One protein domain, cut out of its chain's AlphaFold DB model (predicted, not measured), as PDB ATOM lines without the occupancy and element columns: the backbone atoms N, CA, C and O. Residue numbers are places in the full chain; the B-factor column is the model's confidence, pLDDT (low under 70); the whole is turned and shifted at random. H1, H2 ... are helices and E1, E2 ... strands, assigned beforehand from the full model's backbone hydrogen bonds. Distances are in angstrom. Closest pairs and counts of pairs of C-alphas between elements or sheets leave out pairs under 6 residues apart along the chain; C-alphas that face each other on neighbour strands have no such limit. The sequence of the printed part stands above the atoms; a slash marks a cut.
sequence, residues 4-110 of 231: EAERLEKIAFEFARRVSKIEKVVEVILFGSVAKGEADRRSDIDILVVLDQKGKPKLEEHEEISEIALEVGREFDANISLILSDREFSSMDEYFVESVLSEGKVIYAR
ATOM      1  N   GLU A   4     178.463 191.182  89.118       87.00
ATOM      2  CA  GLU A   4     178.517 191.389  90.574       87.00
ATOM      3  C   GLU A   4     178.188 192.830  90.972       87.00
ATOM      4  O   GLU A   4     177.352 193.035  91.847       87.00
ATOM      5  N   ALA A   5     178.756 193.829  90.290       87.31
ATOM      6  CA  ALA A   5     178.444 195.233  90.558       87.31
ATOM      7  C   ALA A   5     176.942 195.526  90.391       87.31
ATOM      8  O   ALA A   5     176.353 196.212  91.218       87.31
ATOM      9  N   GLU A   6     176.298 194.937  89.376       90.94
ATOM     10  CA  GLU A   6     174.851 195.080  89.169       90.94
ATOM     11  C   GLU A   6     174.026 194.399  90.282       90.94
ATOM     12  O   GLU A   6     172.972 194.901  90.675       90.94
ATOM     13  N   ARG A   7     174.490 193.256  90.813       94.44
ATOM     14  CA  ARG A   7     173.858 192.600  91.971       94.44
ATOM     15  C   ARG A   7     173.953 193.488  93.212       94.44
ATOM     16  O   ARG A   7     172.933 193.717  93.853       94.44
ATOM     17  N   LEU A   8     175.148 193.977  93.540       96.69
ATOM     18  CA  LEU A   8     175.378 194.832  94.709       96.69
ATOM     19  C   LEU A   8     174.597 196.148  94.608       96.69
ATOM     20  O   LEU A   8     173.994 196.586  95.583       96.69
ATOM     21  N   GLU A   9     174.508 196.727  93.412       96.12
ATOM     22  CA  GLU A   9     173.695 197.917  93.155       96.12
ATOM     23  C   GLU A   9     172.201 197.664  93.433       96.12
ATOM     24  O   GLU A   9     171.547 198.488  94.070       96.12
ATOM     25  N   LYS A  10     171.653 196.497  93.061       96.56
ATOM     26  CA  LYS A  10     170.263 196.123  93.406       96.56
ATOM     27  C   LYS A  10     170.040 196.002  94.915       96.56
ATOM     28  O   LYS A  10     168.980 196.393  95.398       96.56
ATOM     29  N   ILE A  11     171.025 195.496  95.655       97.62
ATOM     30  CA  ILE A  11     170.963 195.412  97.123       97.62
ATOM     31  C   ILE A  11     170.982 196.820  97.732       97.62
ATOM     32  O   ILE A  11     170.192 197.109  98.629       97.62
ATOM     33  N   ALA A  12     171.805 197.727  97.194       98.12
ATOM     34  CA  ALA A  12     171.813 199.131  97.602       98.12
ATOM     35  C   ALA A  12     170.440 199.797  97.393       98.12
ATOM     36  O   ALA A  12     169.957 200.506  98.277       98.12
ATOM     37  N   PHE A  13     169.768 199.524  96.267       98.00
ATOM     38  CA  PHE A  13     168.401 200.001  96.027       98.00
ATOM     39  C   PHE A  13     167.385 199.441  97.032       98.00
ATOM     40  O   PHE A  13     166.489 200.171  97.455       98.00
ATOM     41  N   GLU A  14     167.516 198.180  97.448       98.31
ATOM     42  CA  GLU A  14     166.642 197.609  98.479       98.31
ATOM     43  C   GLU A  14     166.877 198.261  99.848       98.31
ATOM     44  O   GLU A  14     165.910 198.606 100.533       98.31
ATOM     45  N   PHE A  15     168.136 198.519 100.219       98.56
ATOM     46  CA  PHE A  15     168.454 199.317 101.403       98.56
ATOM     47  C   PHE A  15     167.816 200.710 101.325       98.56
ATOM     48  O   PHE A  15     167.085 201.106 102.236       98.56
ATOM     49  N   ALA A  16     168.005 201.420 100.208       98.12
ATOM     50  CA  ALA A  16     167.424 202.742  99.988       98.12
ATOM     51  C   ALA A  16     165.886 202.724 100.111       98.12
ATOM     52  O   ALA A  16     165.283 203.596 100.741       98.12
ATOM     53  N   ARG A  17     165.230 201.683  99.585       98.00
ATOM     54  CA  ARG A  17     163.777 201.487  99.698       98.00
ATOM     55  C   ARG A  17     163.304 201.277 101.141       98.00
ATOM     56  O   ARG A  17     162.204 201.709 101.481       98.00
ATOM     57  N   ARG A  18     164.080 200.604 101.994       98.25
ATOM     58  CA  ARG A  18     163.719 200.421 103.412       98.25
ATOM     59  C   ARG A  18     163.970 201.686 104.219       98.25
ATOM     60  O   ARG A  18     163.061 202.147 104.904       98.25
ATOM     61  N   VAL A  19     165.156 202.271 104.076       97.50
ATOM     62  CA  VAL A  19     165.591 203.433 104.862       97.50
ATOM     63  C   VAL A  19     164.807 204.706 104.513       97.50
ATOM     64  O   VAL A  19     164.545 205.529 105.381       97.50
ATOM     65  N   SER A  20     164.326 204.841 103.272       96.06
ATOM     66  CA  SER A  20     163.471 205.962 102.828       96.06
ATOM     67  C   SER A  20     162.142 206.105 103.579       96.06
ATOM     68  O   SER A  20     161.513 207.169 103.530       96.06
ATOM     69  N   LYS A  21     161.701 205.059 104.289       96.25
ATOM     70  CA  LYS A  21     160.520 205.113 105.160       96.25
ATOM     71  C   LYS A  21     160.748 205.978 106.398       96.25
ATOM     72  O   LYS A  21     159.777 206.477 106.958       96.25
ATOM     73  N   ILE A  22     162.003 206.179 106.796       95.19
ATOM     74  CA  ILE A  22     162.372 207.104 107.865       95.19
ATOM     75  C   ILE A  22     162.192 208.524 107.323       95.19
ATOM     76  O   ILE A  22     162.842 208.925 106.354       95.19
ATOM     77  N   GLU A  23     161.296 209.298 107.936       91.88
ATOM     78  CA  GLU A  23     160.889 210.623 107.443       91.88
ATOM     79  C   GLU A  23     162.084 211.566 107.258       91.88
ATOM     80  O   GLU A  23     162.199 212.244 106.235       91.88
ATOM     81  N   LYS A  24     163.029 211.522 108.201       93.25
ATOM     82  CA  LYS A  24     164.242 212.344 108.181       93.25
ATOM     83  C   LYS A  24     165.204 212.006 107.051       93.25
ATOM     84  O   LYS A  24     166.046 212.836 106.736       93.25
ATOM     85  N   VAL A  25     165.121 210.827 106.441       95.38
ATOM     86  CA  VAL A  25     166.002 210.470 105.325       95.38
ATOM     87  C   VAL A  25     165.559 211.232 104.085       95.38
ATOM     88  O   VAL A  25     164.438 211.056 103.590       95.38
ATOM     89  N   VAL A  26     166.451 212.087 103.590       93.94
ATOM     90  CA  VAL A  26     166.205 212.947 102.426       93.94
ATOM     91  C   VAL A  26     166.970 212.513 101.196       93.94
ATOM     92  O   VAL A  26     166.489 212.766 100.097       93.94
ATOM     93  N   GLU A  27     168.107 211.843 101.363       94.44
ATOM     94  CA  GLU A  27     168.922 211.368 100.250       94.44
ATOM     95  C   GLU A  27     169.697 210.110 100.651       94.44
ATOM     96  O   GLU A  27     170.123 209.971 101.799       94.44
ATOM     97  N   VAL A  28     169.866 209.191  99.706       96.50
ATOM     98  CA  VAL A  28     170.741 208.024  99.835       96.50
ATOM     99  C   VAL A  28     171.617 207.964  98.594       96.50
ATOM    100  O   VAL A  28     171.111 207.889  97.471       96.50
ATOM    101  N   ILE A  29     172.929 207.990  98.803       95.88
ATOM    102  CA  ILE A  29     173.936 208.030  97.748       95.88
ATOM    103  C   ILE A  29     174.779 206.761  97.841       95.88
ATOM    104  O   ILE A  29     175.425 206.508  98.853       95.88
ATOM    105  N   LEU A  30     174.779 205.972  96.771       97.25
ATOM    106  CA  LEU A  30     175.705 204.863  96.575       97.25
ATOM    107  C   LEU A  30     177.019 205.422  96.041       97.25
ATOM    108  O   LEU A  30     177.017 206.079  95.003       97.25
ATOM    109  N   PHE A  31     178.138 205.148  96.697       94.75
ATOM    110  CA  PHE A  31     179.455 205.578  96.226       94.75
ATOM    111  C   PHE A  31     180.439 204.403  96.208       94.75
ATOM    112  O   PHE A  31     180.040 203.237  96.244       94.75
ATOM    113  N   GLY A  32     181.727 204.695  96.034       92.44
ATOM    114  CA  GLY A  32     182.768 203.671  96.052       92.44
ATOM    115  C   GLY A  32     182.737 202.738  94.837       92.44
ATOM    116  O   GLY A  32     182.285 203.095  93.744       92.44
ATOM    117  N   SER A  33     183.276 201.533  95.015       93.06
ATOM    118  CA  SER A  33     183.538 200.585  93.917       93.06
ATOM    119  C   SER A  33     182.268 200.135  93.179       93.06
ATOM    120  O   SER A  33     182.291 199.949  91.957       93.06
ATOM    121  N   VAL A  34     181.141 200.008  93.892       94.69
ATOM    122  CA  VAL A  34     179.850 199.611  93.309       94.69
ATOM    123  C   VAL A  34     179.323 200.710  92.387       94.69
ATOM    124  O   VAL A  34     178.941 200.425  91.250       94.69
ATOM    125  N   ALA A  35     179.378 201.977  92.814       91.81
ATOM    126  CA  ALA A  35     178.972 203.110  91.983       91.81
ATOM    127  C   ALA A  35     179.804 203.211  90.691       91.81
ATOM    128  O   ALA A  35     179.239 203.419  89.612       91.81
ATOM    129  N   LYS A  36     181.120 202.968  90.781       88.75
ATOM    130  CA  LYS A  36     182.059 202.976  89.640       88.75
ATOM    131  C   LYS A  36     181.908 201.773  88.703       88.75
ATOM    132  O   LYS A  36     182.398 201.801  87.576       88.75
ATOM    133  N   GLY A  37     181.208 200.722  89.135       88.88
ATOM    134  CA  GLY A  37     181.080 199.473  88.381       88.88
ATOM    135  C   GLY A  37     182.342 198.605  88.411       88.88
ATOM    136  O   GLY A  37     182.511 197.757  87.536       88.88
ATOM    137  N   GLU A  38     183.210 198.818  89.399       89.75
ATOM    138  CA  GLU A  38     184.484 198.113  89.604       89.75
ATOM    139  C   GLU A  38     184.392 197.042  90.702       89.75
ATOM    140  O   GLU A  38     185.342 196.293  90.916       89.75
ATOM    141  N   ALA A  39     183.249 196.957  91.386       90.50
ATOM    142  CA  ALA A  39     183.028 196.019  92.475       90.50
ATOM    143  C   ALA A  39     183.126 194.547  92.042       90.50
ATOM    144  O   ALA A  39     182.616 194.125  90.995       90.50
ATOM    145  N   ASP A  40     183.734 193.757  92.919       90.62
ATOM    146  CA  ASP A  40     183.773 192.303  92.873       90.62
ATOM    147  C   ASP A  40     182.868 191.680  93.952       90.62
ATOM    148  O   ASP A  40     182.199 192.365  94.722       90.62
ATOM    149  N   ARG A  41     182.854 190.344  94.031       86.00
ATOM    150  CA  ARG A  41     181.987 189.599  94.958       86.00
ATOM    151  C   ARG A  41     182.259 189.850  96.451       86.00
ATOM    152  O   ARG A  41     181.474 189.393  97.272       86.00
ATOM    153  N   ARG A  42     183.410 190.431  96.806       87.25
ATOM    154  CA  ARG A  42     183.829 190.704  98.194       87.25
ATOM    155  C   ARG A  42     183.754 192.188  98.533       87.25
ATOM    156  O   ARG A  42     184.135 192.563  99.635       87.25
ATOM    157  N   SER A  43     183.346 193.010  97.575       93.50
ATOM    158  CA  SER A  43     183.284 194.451  97.740       93.50
ATOM    159  C   SER A  43     182.134 194.833  98.665       93.50
ATOM    160  O   SER A  43     181.038 194.277  98.567       93.50
ATOM    161  N   ASP A  44     182.397 195.800  99.537       96.12
ATOM    162  CA  ASP A  44     181.382 196.408 100.388       96.12
ATOM    163  C   ASP A  44     180.473 197.331  99.559       96.12
ATOM    164  O   ASP A  44     180.862 197.858  98.512       96.12
ATOM    165  N   ILE A  45     179.244 197.525 100.031       97.75
ATOM    166  CA  ILE A  45     178.300 198.494  99.476       97.75
ATOM    167  C   ILE A  45     178.420 199.779 100.296       97.75
ATOM    168  O   ILE A  45     177.862 199.874 101.388       97.75
ATOM    169  N   ASP A  46     179.153 200.757  99.770       97.69
ATOM    170  CA  ASP A  46     179.366 202.046 100.428       97.69
ATOM    171  C   ASP A  46     178.177 202.992 100.207       97.69
ATOM    172  O   ASP A  46     177.866 203.375  99.072       97.69
ATOM    173  N   ILE A  47     177.501 203.375 101.292       97.81
ATOM    174  CA  ILE A  47     176.290 204.197 101.248       97.81
ATOM    175  C   ILE A  47     176.401 205.403 102.175       97.81
ATOM    176  O   ILE A  47     176.707 205.285 103.362       97.81
ATOM    177  N   LEU A  48     176.084 206.578 101.629       96.25
ATOM    178  CA  LEU A  48     175.888 207.811 102.378       96.25
ATOM    179  C   LEU A  48     174.391 208.075 102.527       96.25
ATOM    180  O   LEU A  48     173.676 208.192 101.532       96.25
ATOM    181  N   VAL A  49     173.923 208.194 103.765       96.38
ATOM    182  CA  VAL A  49     172.551 208.582 104.100       96.38
ATOM    183  C   VAL A  49     172.545 210.023 104.599       96.38
ATOM    184  O   VAL A  49     173.216 210.357 105.578       96.38
ATOM    185  N   VAL A  50     171.773 210.880 103.937       94.06
ATOM    186  CA  VAL A  50     171.621 212.293 104.298       94.06
ATOM    187  C   VAL A  50     170.303 212.487 105.040       94.06
ATOM    188  O   VAL A  50     169.236 212.077 104.566       94.06
ATOM    189  N   LEU A  51     170.383 213.134 106.201       94.12
ATOM    190  CA  LEU A  51     169.257 213.396 107.091       94.12
ATOM    191  C   LEU A  51     168.842 214.872 107.063       94.12
ATOM    192  O   LEU A  51     169.684 215.769 106.975       94.12
ATOM    193  N   ASP A  52     167.537 215.134 107.180       91.62
ATOM    194  CA  ASP A  52     166.975 216.481 107.315       91.62
ATOM    195  C   ASP A  52     167.150 217.022 108.734       91.62
ATOM    196  O   ASP A  52     166.219 217.115 109.536       91.62
ATOM    197  N   GLN A  53     168.392 217.335 109.072       85.50
ATOM    198  CA  GLN A  53     168.747 217.974 110.328       85.50
ATOM    199  C   GLN A  53     170.011 218.810 110.158       85.50
ATOM    200  O   GLN A  53     170.573 218.877 109.069       85.50
ATOM    201  N   LYS A  54     170.445 219.460 111.239       82.00
ATOM    202  CA  LYS A  54     171.720 220.175 111.299       82.00
ATOM    203  C   LYS A  54     172.666 219.485 112.268       82.00
ATOM    204  O   LYS A  54     172.270 219.173 113.392       82.00
ATOM    205  N   GLY A  55     173.922 219.350 111.861       79.88
ATOM    206  CA  GLY A  55     174.975 218.764 112.673       79.88
ATOM    207  C   GLY A  55     174.980 217.238 112.643       79.88
ATOM    208  O   GLY A  55     174.427 216.599 111.749       79.88
ATOM    209  N   LYS A  56     175.663 216.643 113.624       81.75
ATOM    210  CA  LYS A  56     175.883 215.195 113.652       81.75
ATOM    211  C   LYS A  56     174.570 214.425 113.853       81.75
ATOM    212  O   LYS A  56     173.769 214.840 114.692       81.75
ATOM    213  N   PRO A  57     174.406 213.279 113.166       84.06
ATOM    214  CA  PRO A  57     173.316 212.351 113.422       84.06
ATOM    215  C   PRO A  57     173.190 211.975 114.894       84.06
ATOM    216  O   PRO A  57     174.196 211.790 115.587       84.06
ATOM    217  N   LYS A  58     171.949 211.861 115.366       88.50
ATOM    218  CA  LYS A  58     171.666 211.372 116.715       88.50
ATOM    219  C   LYS A  58     171.944 209.874 116.785       88.50
ATOM    220  O   LYS A  58     171.848 209.169 115.784       88.50
ATOM    221  N   LEU A  59     172.243 209.389 117.990       89.31
ATOM    222  CA  LEU A  59     172.512 207.968 118.219       89.31
ATOM    223  C   LEU A  59     171.337 207.087 117.771       89.31
ATOM    224  O   LEU A  59     171.554 206.130 117.044       89.31
ATOM    225  N   GLU A  60     170.107 207.474 118.111       90.81
ATOM    226  CA  GLU A  60     168.883 206.744 117.743       90.81
ATOM    227  C   GLU A  60     168.721 206.591 116.219       90.81
ATOM    228  O   GLU A  60     168.386 205.519 115.732       90.81
ATOM    229  N   GLU A  61     169.016 207.644 115.448       91.44
ATOM    230  CA  GLU A  61     168.946 207.609 113.977       91.44
ATOM    231  C   GLU A  61     170.032 206.702 113.402       91.44
ATOM    232  O   GLU A  61     169.812 205.976 112.434       91.44
ATOM    233  N   HIS A  62     171.219 206.739 114.009       93.19
ATOM    234  CA  HIS A  62     172.317 205.871 113.624       93.19
ATOM    235  C   HIS A  62     171.981 204.402 113.895       93.19
ATOM    236  O   HIS A  62     172.264 203.558 113.048       93.19
ATOM    237  N   GLU A  63     171.384 204.093 115.045       95.44
ATOM    238  CA  GLU A  63     170.960 202.741 115.421       95.44
ATOM    239  C   GLU A  63     169.874 202.217 114.476       95.44
ATOM    240  O   GLU A  63     170.064 201.157 113.883       95.44
ATOM    241  N   GLU A  64     168.809 202.992 114.243       96.69
ATOM    242  CA  GLU A  64     167.701 202.616 113.351       96.69
ATOM    243  C   GLU A  64     168.187 202.334 111.918       96.69
ATOM    244  O   GLU A  64     167.861 201.309 111.315       96.69
ATOM    245  N   ILE A  65     169.028 203.212 111.363       97.56
ATOM    246  CA  ILE A  65     169.556 203.056 109.999       97.56
ATOM    247  C   ILE A  65     170.545 201.886 109.917       97.56
ATOM    248  O   ILE A  65     170.549 201.145 108.927       97.56
ATOM    249  N   SER A  66     171.368 201.695 110.952       97.31
ATOM    250  CA  SER A  66     172.317 200.579 111.015       97.31
ATOM    251  C   SER A  66     171.607 199.235 111.112       97.31
ATOM    252  O   SER A  66     172.037 198.279 110.472       97.31
ATOM    253  N   GLU A  67     170.504 199.153 111.856       98.06
ATOM    254  CA  GLU A  67     169.695 197.937 111.948       98.06
ATOM    255  C   GLU A  67     169.148 197.535 110.573       98.06
ATOM    256  O   GLU A  67     169.332 196.392 110.152       98.06
ATOM    257  N   ILE A  68     168.614 198.492 109.807       98.25
ATOM    258  CA  ILE A  68     168.149 198.249 108.432       98.25
ATOM    259  C   ILE A  68     169.295 197.754 107.535       98.25
ATOM    260  O   ILE A  68     169.109 196.813 106.760       98.25
ATOM    261  N   ALA A  69     170.486 198.353 107.625       97.94
ATOM    262  CA  ALA A  69     171.642 197.892 106.853       97.94
ATOM    263  C   ALA A  69     172.069 196.469 107.232       97.94
ATOM    264  O   ALA A  69     172.359 195.668 106.346       97.94
ATOM    265  N   LEU A  70     172.055 196.125 108.522       97.69
ATOM    266  CA  LEU A  70     172.367 194.776 109.001       97.69
ATOM    267  C   LEU A  70     171.314 193.746 108.576       97.69
ATOM    268  O   LEU A  70     171.653 192.598 108.288       97.69
ATOM    269  N   GLU A  71     170.035 194.114 108.545       98.06
ATOM    270  CA  GLU A  71     168.969 193.254 108.026       98.06
ATOM    271  C   GLU A  71     169.147 192.970 106.537       98.06
ATOM    272  O   GLU A  71     169.186 191.805 106.142       98.06
ATOM    273  N   VAL A  72     169.317 194.015 105.722       98.00
ATOM    274  CA  VAL A  72     169.521 193.871 104.274       98.00
ATOM    275  C   VAL A  72     170.819 193.113 103.990       98.00
ATOM    276  O   VAL A  72     170.825 192.185 103.185       98.00
ATOM    277  N   GLY A  73     171.907 193.445 104.684       96.38
ATOM    278  CA  GLY A  73     173.187 192.759 104.528       96.38
ATOM    279  C   GLY A  73     173.089 191.257 104.810       96.38
ATOM    280  O   GLY A  73     173.580 190.446 104.026       96.38
ATOM    281  N   ARG A  74     172.372 190.864 105.874       97.12
ATOM    282  CA  ARG A  74     172.114 189.447 106.188       97.12
ATOM    283  C   ARG A  74     171.207 188.766 105.167       97.12
ATOM    284  O   ARG A  74     171.462 187.621 104.812       97.12
ATOM    285  N   GLU A  75     170.157 189.441 104.709       97.50
ATOM    286  CA  GLU A  75     169.190 188.884 103.757       97.50
ATOM    287  C   GLU A  75     169.820 188.575 102.393       97.50
ATOM    288  O   GLU A  75     169.489 187.565 101.772       97.50
ATOM    289  N   PHE A  76     170.752 189.418 101.941       95.62
ATOM    290  CA  PHE A  76     171.355 189.312 100.611       95.62
ATOM    291  C   PHE A  76     172.808 188.820 100.597       95.62
ATOM    292  O   PHE A  76     173.405 188.769  99.514       95.62
ATOM    293  N   ASP A  77     173.351 188.441 101.759       94.50
ATOM    294  CA  ASP A  77     174.751 188.037 101.956       94.50
ATOM    295  C   ASP A  77     175.722 189.078 101.371       94.50
ATOM    296  O   ASP A  77     176.451 188.833 100.404       94.50
ATOM    297  N   ALA A  78     175.632 190.297 101.908       95.06
ATOM    298  CA  ALA A  78     176.422 191.452 101.503       95.06
ATOM    299  C   ALA A  78     176.770 192.329 102.711       95.06
ATOM    300  O   ALA A  78     176.052 192.358 103.709       95.06
ATOM    301  N   ASN A  79     177.862 193.082 102.605       96.38
ATOM    302  CA  ASN A  79     178.255 194.049 103.622       96.38
ATOM    303  C   ASN A  79     177.859 195.461 103.175       96.38
ATOM    304  O   ASN A  79     178.163 195.854 102.049       96.38
ATOM    305  N   ILE A  80     177.180 196.213 104.041       97.75
ATOM    306  CA  ILE A  80     176.792 197.604 103.780       97.75
ATOM    307  C   ILE A  80     177.582 198.496 104.731       97.75
ATOM    308  O   ILE A  80     177.404 198.434 105.947       97.75
ATOM    309  N   SER A  81     178.444 199.331 104.161       97.31
ATOM    310  CA  SER A  81     179.220 200.334 104.882       97.31
ATOM    311  C   SER A  81     178.435 201.643 104.889       97.31
ATOM    312  O   SER A  81     178.166 202.220 103.834       97.31
ATOM    313  N   LEU A  82     178.016 202.088 106.074       96.25
ATOM    314  CA  LEU A  82     177.174 203.268 106.232       96.25
ATOM    315  C   LEU A  82     177.963 204.480 106.694       96.25
ATOM    316  O   LEU A  82     178.734 204.425 107.651       96.25
ATOM    317  N   ILE A  83     177.650 205.611 106.077       94.94
ATOM    318  CA  ILE A  83     178.021 206.927 106.570       94.94
ATOM    319  C   ILE A  83     176.757 207.780 106.630       94.94
ATOM    320  O   ILE A  83     175.949 207.774 105.705       94.94
ATOM    321  N   LEU A  84     176.564 208.503 107.732       94.62
ATOM    322  CA  LEU A  84     175.418 209.387 107.922       94.62
ATOM    323  C   LEU A  84     175.891 210.838 107.986       94.62
ATOM    324  O   LEU A  84     176.904 211.148 108.620       94.62
ATOM    325  N   SER A  85     175.137 211.738 107.363       92.44
ATOM    326  CA  SER A  85     175.437 213.167 107.385       92.44
ATOM    327  C   SER A  85     174.183 214.034 107.372       92.44
ATOM    328  O   SER A  85     173.073 213.555 107.135       92.44
ATOM    329  N   ASP A  86     174.366 215.318 107.650       91.00
ATOM    330  CA  ASP A  86     173.357 216.340 107.422       91.00
ATOM    331  C   ASP A  86     173.428 216.885 105.990       91.00
ATOM    332  O   ASP A  86     174.339 216.596 105.216       91.00
ATOM    333  N   ARG A  87     172.452 217.724 105.637       86.56
ATOM    334  CA  ARG A  87     172.349 218.368 104.317       86.56
ATOM    335  C   ARG A  87     173.535 219.274 103.953       86.56
ATOM    336  O   ARG A  87     173.649 219.653 102.790       86.56
ATOM    337  N   GLU A  88     174.348 219.670 104.927       83.19
ATOM    338  CA  GLU A  88     175.512 220.548 104.746       83.19
ATOM    339  C   GLU A  88     176.840 219.770 104.731       83.19
ATOM    340  O   GLU A  88     177.893 220.377 104.547       83.19
ATOM    341  N   PHE A  89     176.805 218.443 104.910       85.81
ATOM    342  CA  PHE A  89     177.985 217.588 105.073       85.81
ATOM    343  C   PHE A  89     178.950 218.080 106.166       85.81
ATOM    344  O   PHE A  89     180.166 217.912 106.079       85.81
ATOM    345  N   SER A  90     178.405 218.695 107.218       78.50
ATOM    346  CA  SER A  90     179.159 219.490 108.194       78.50
ATOM    347  C   SER A  90     180.140 218.669 109.037       78.50
ATOM    348  O   SER A  90     181.088 219.208 109.608       78.50
ATOM    349  N   SER A  91     179.921 217.357 109.127       80.69
ATOM    350  CA  SER A  91     180.746 216.407 109.875       80.69
ATOM    351  C   SER A  91     181.791 215.672 109.027       80.69
ATOM    352  O   SER A  91     182.458 214.780 109.556       80.69
ATOM    353  N   MET A  92     181.919 216.003 107.740       83.06
ATOM    354  CA  MET A  92     182.703 215.234 106.772       83.06
ATOM    355  C   MET A  92     183.966 215.963 106.316       83.06
ATOM    356  O   MET A  92     184.030 217.190 106.306       83.06
ATOM    357  N   ASP A  93     184.973 215.187 105.914       86.81
ATOM    358  CA  ASP A  93     186.162 215.719 105.251       86.81
ATOM    359  C   ASP A  93     185.823 216.203 103.830       86.81
ATOM    360  O   ASP A  93     185.075 215.549 103.100       86.81
ATOM    361  N   GLU A  94     186.388 217.343 103.431       74.75
ATOM    362  CA  GLU A  94     186.098 217.991 102.147       74.75
ATOM    363  C   GLU A  94     186.429 217.091 100.945       74.75
ATOM    364  O   GLU A  94     185.634 217.021 100.008       74.75
ATOM    365  N   TYR A  95     187.534 216.334 100.987       72.88
ATOM    366  CA  TYR A  95     187.899 215.410  99.905       72.88
ATOM    367  C   TYR A  95     186.929 214.233  99.807       72.88
ATOM    368  O   TYR A  95     186.651 213.738  98.712       72.88
ATOM    369  N   PHE A  96     186.403 213.772 100.944       83.62
ATOM    370  CA  PHE A  96     185.392 212.722 100.951       83.62
ATOM    371  C   PHE A  96     184.092 213.210 100.302       83.62
ATOM    372  O   PHE A  96     183.570 212.550  99.404       83.62
ATOM    373  N   VAL A  97     183.610 214.393 100.701       82.62
ATOM    374  CA  VAL A  97     182.417 215.017 100.103       82.62
ATOM    375  C   VAL A  97     182.614 215.198  98.598       82.62
ATOM    376  O   VAL A  97     181.745 214.838  97.809       82.62
ATOM    377  N   GLU A  98     183.781 215.682  98.187       73.25
ATOM    378  CA  GLU A  98     184.156 215.850  96.787       73.25
ATOM    379  C   GLU A  98     184.075 214.537  95.982       73.25
ATOM    380  O   GLU A  98     183.507 214.509  94.885       73.25
ATOM    381  N   SER A  99     184.599 213.436  96.529       79.12
ATOM    382  CA  SER A  99     184.535 212.108  95.905       79.12
ATOM    383  C   SER A  99     183.096 211.595  95.794       79.12
ATOM    384  O   SER A  99     182.677 211.179  94.714       79.12
ATOM    385  N   VAL A 100     182.302 211.689  96.866       85.94
ATOM    386  CA  VAL A 100     180.898 211.247  96.837       85.94
ATOM    387  C   VAL A 100     180.075 212.072  95.849       85.94
ATOM    388  O   VAL A 100     179.289 211.504  95.099       85.94
ATOM    389  N   LEU A 101     180.281 213.389  95.784       80.75
ATOM    390  CA  LEU A 101     179.557 214.251  94.848       80.75
ATOM    391  C   LEU A 101     179.997 214.067  93.386       80.75
ATOM    392  O   LEU A 101     179.198 214.289  92.481       80.75
ATOM    393  N   SER A 102     181.254 213.686  93.130       72.19
ATOM    394  CA  SER A 102     181.754 213.452  91.762       72.19
ATOM    395  C   SER A 102     181.369 212.087  91.199       72.19
ATOM    396  O   SER A 102     181.127 211.973  89.997       72.19
ATOM    397  N   GLU A 103     181.371 211.052  92.037       80.25
ATOM    398  CA  GLU A 103     181.316 209.651  91.600       80.25
ATOM    399  C   GLU A 103     180.089 208.900  92.132       80.25
ATOM    400  O   GLU A 103     179.779 207.806  91.652       80.25
ATOM    401  N   GLY A 104     179.400 209.460  93.128       87.81
ATOM    402  CA  GLY A 104     178.237 208.856  93.758       87.81
ATOM    403  C   GLY A 104     177.004 208.848  92.857       87.81
ATOM    404  O   GLY A 104     176.774 209.736  92.035       87.81
ATOM    405  N   LYS A 105     176.177 207.822  93.033       91.31
ATOM    406  CA  LYS A 105     174.861 207.683  92.416       91.31
ATOM    407  C   LYS A 105     173.795 207.934  93.471       91.31
ATOM    408  O   LYS A 105     173.704 207.192  94.447       91.31
ATOM    409  N   VAL A 106     172.952 208.936  93.255       92.69
ATOM    410  CA  VAL A 106     171.757 209.138  94.079       92.69
ATOM    411  C   VAL A 106     170.773 208.007  93.780       92.69
ATOM    412  O   VAL A 106     170.255 207.904  92.668       92.69
ATOM    413  N   ILE A 107     170.544 207.134  94.761       95.25
ATOM    414  CA  ILE A 107     169.659 205.962  94.643       95.25
ATOM    415  C   ILE A 107     168.317 206.154  95.361       95.25
ATOM    416  O   ILE A 107     167.381 205.389  95.138       95.25
ATOM    417  N   TYR A 108     168.199 207.202  96.178       94.94
ATOM    418  CA  TYR A 108     166.935 207.730  96.688       94.94
ATOM    419  C   TYR A 108     167.074 209.224  96.982       94.94
ATOM    420  O   TYR A 108     168.096 209.652  97.511       94.94
ATOM    421  N   ALA A 109     166.025 209.996  96.698       91.88
ATOM    422  CA  ALA A 109     165.893 211.380  97.132       91.88
ATOM    423  C   ALA A 109     164.418 211.692  97.418       91.88
ATOM    424  O   ALA A 109     163.558 211.434  96.573       91.88
ATOM    425  N   ARG A 110     164.121 212.245  98.599       86.88
ATOM    426  CA  ARG A 110     162.761 212.682  98.974       86.88
ATOM    427  C   ARG A 110     162.347 213.917  98.180       86.88
ATOM    428  O   ARG A 110     161.230 214.008  97.686       86.88
TER     429      ARG A 110
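Overview. This is residues 4 to 110 of the 231 residues of the protein "NTP_transf_2 domain-containing protein" of Candidatus Latescibacteria bacterium (UniProt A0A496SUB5). A twisted sheet of four strands forms the middle layer, with the two long helices H1 and H3 covering one face and the shorter helix H4 over the other, making three layers. The short helix H2 sits beside the strands, between H1 and H4. The printed part has 107 residues with four named helices and four named strands, alternating along the chain as H1 E1 H2 E2 H3 E3 H4 E4. The sheet is mixed, in the order E3 E2 E1 E4, and the class is mixed, helices and strands. The whole is compact and rounded, with a radius of gyration of the C-alphas of 12.9 A and spans of 36 by 28 by 21 A.

Along the chain. The strands are E1, residues 25 to 31, 17.0 A long; E2, residues 45 to 51, 19.0 A; E3, residues 80 to 86, 19.4 A; and E4, residues 105 to 109, 10.8 A, whose last C-alpha is at (165.893, 211.380, 97.132). H3, residues 59 to 76, is the longest helix at 25.7 A, and its first C-alpha is at (172.512, 207.968, 118.219). H1, residues 4 to 19, measures 22.7 A and begins at C-alpha 4, (178.517, 191.389, 90.574). H4, residues 94 to 103, measures 14.3 A, and H2, residues 32 to 36, 6.5 A.

Arrangement. E3 and E2 are parallel at 23 degrees, with N 49 and O 83 2.8 A apart, within hydrogen-bond range. E2 and E1 are antiparallel at 154 degrees, with N 29 and O 48 at 2.8 A. E1 and the edge strand E4 are antiparallel at 168 degrees, with N 30 and O 105 at 2.8 A. H1 is on the sheet at a height of 7.8 A, over E2 and E1, along the strands. H3 is on the same face at 9.2 A, over E3 and E2. H1 and H3 touch, closest at the C-alphas of Phe 15 and Val 72, 6.2 A, at a steep tilt of 41 degrees, opposite ways. H4 is on the opposite face at 10.7 A. H2 stands at the sheet's level, only just, at a height of 3.6 A. H2 touches H4, closest at the C-alphas of Ala 35 and Glu 103, 7.0 A. Residues 5 to 9 of H1 touch H2, closest at the C-alphas of Ala 5 and Val 34, 5.4 A. H3 and H4 are apart. E2, H3, E3 form a strand-helix-strand unit, two parallel neighbour strands with a helix between, and E3, H4, E4 a split one, with E2 and E1 between its strands; both crossovers are right-handed. In H1, H2, H3 and H4 every O i to N i+4 pair is within hydrogen-bond range.

Size, cuts and confidence. The two C-alphas farthest apart, those of Arg 41 and Lys 54, are 36.2 A apart. The printed part has no cut, and no link is long. The mean pLDDT of the printed part is 91.7, that of H4 is 79, and no printed residue is under 70.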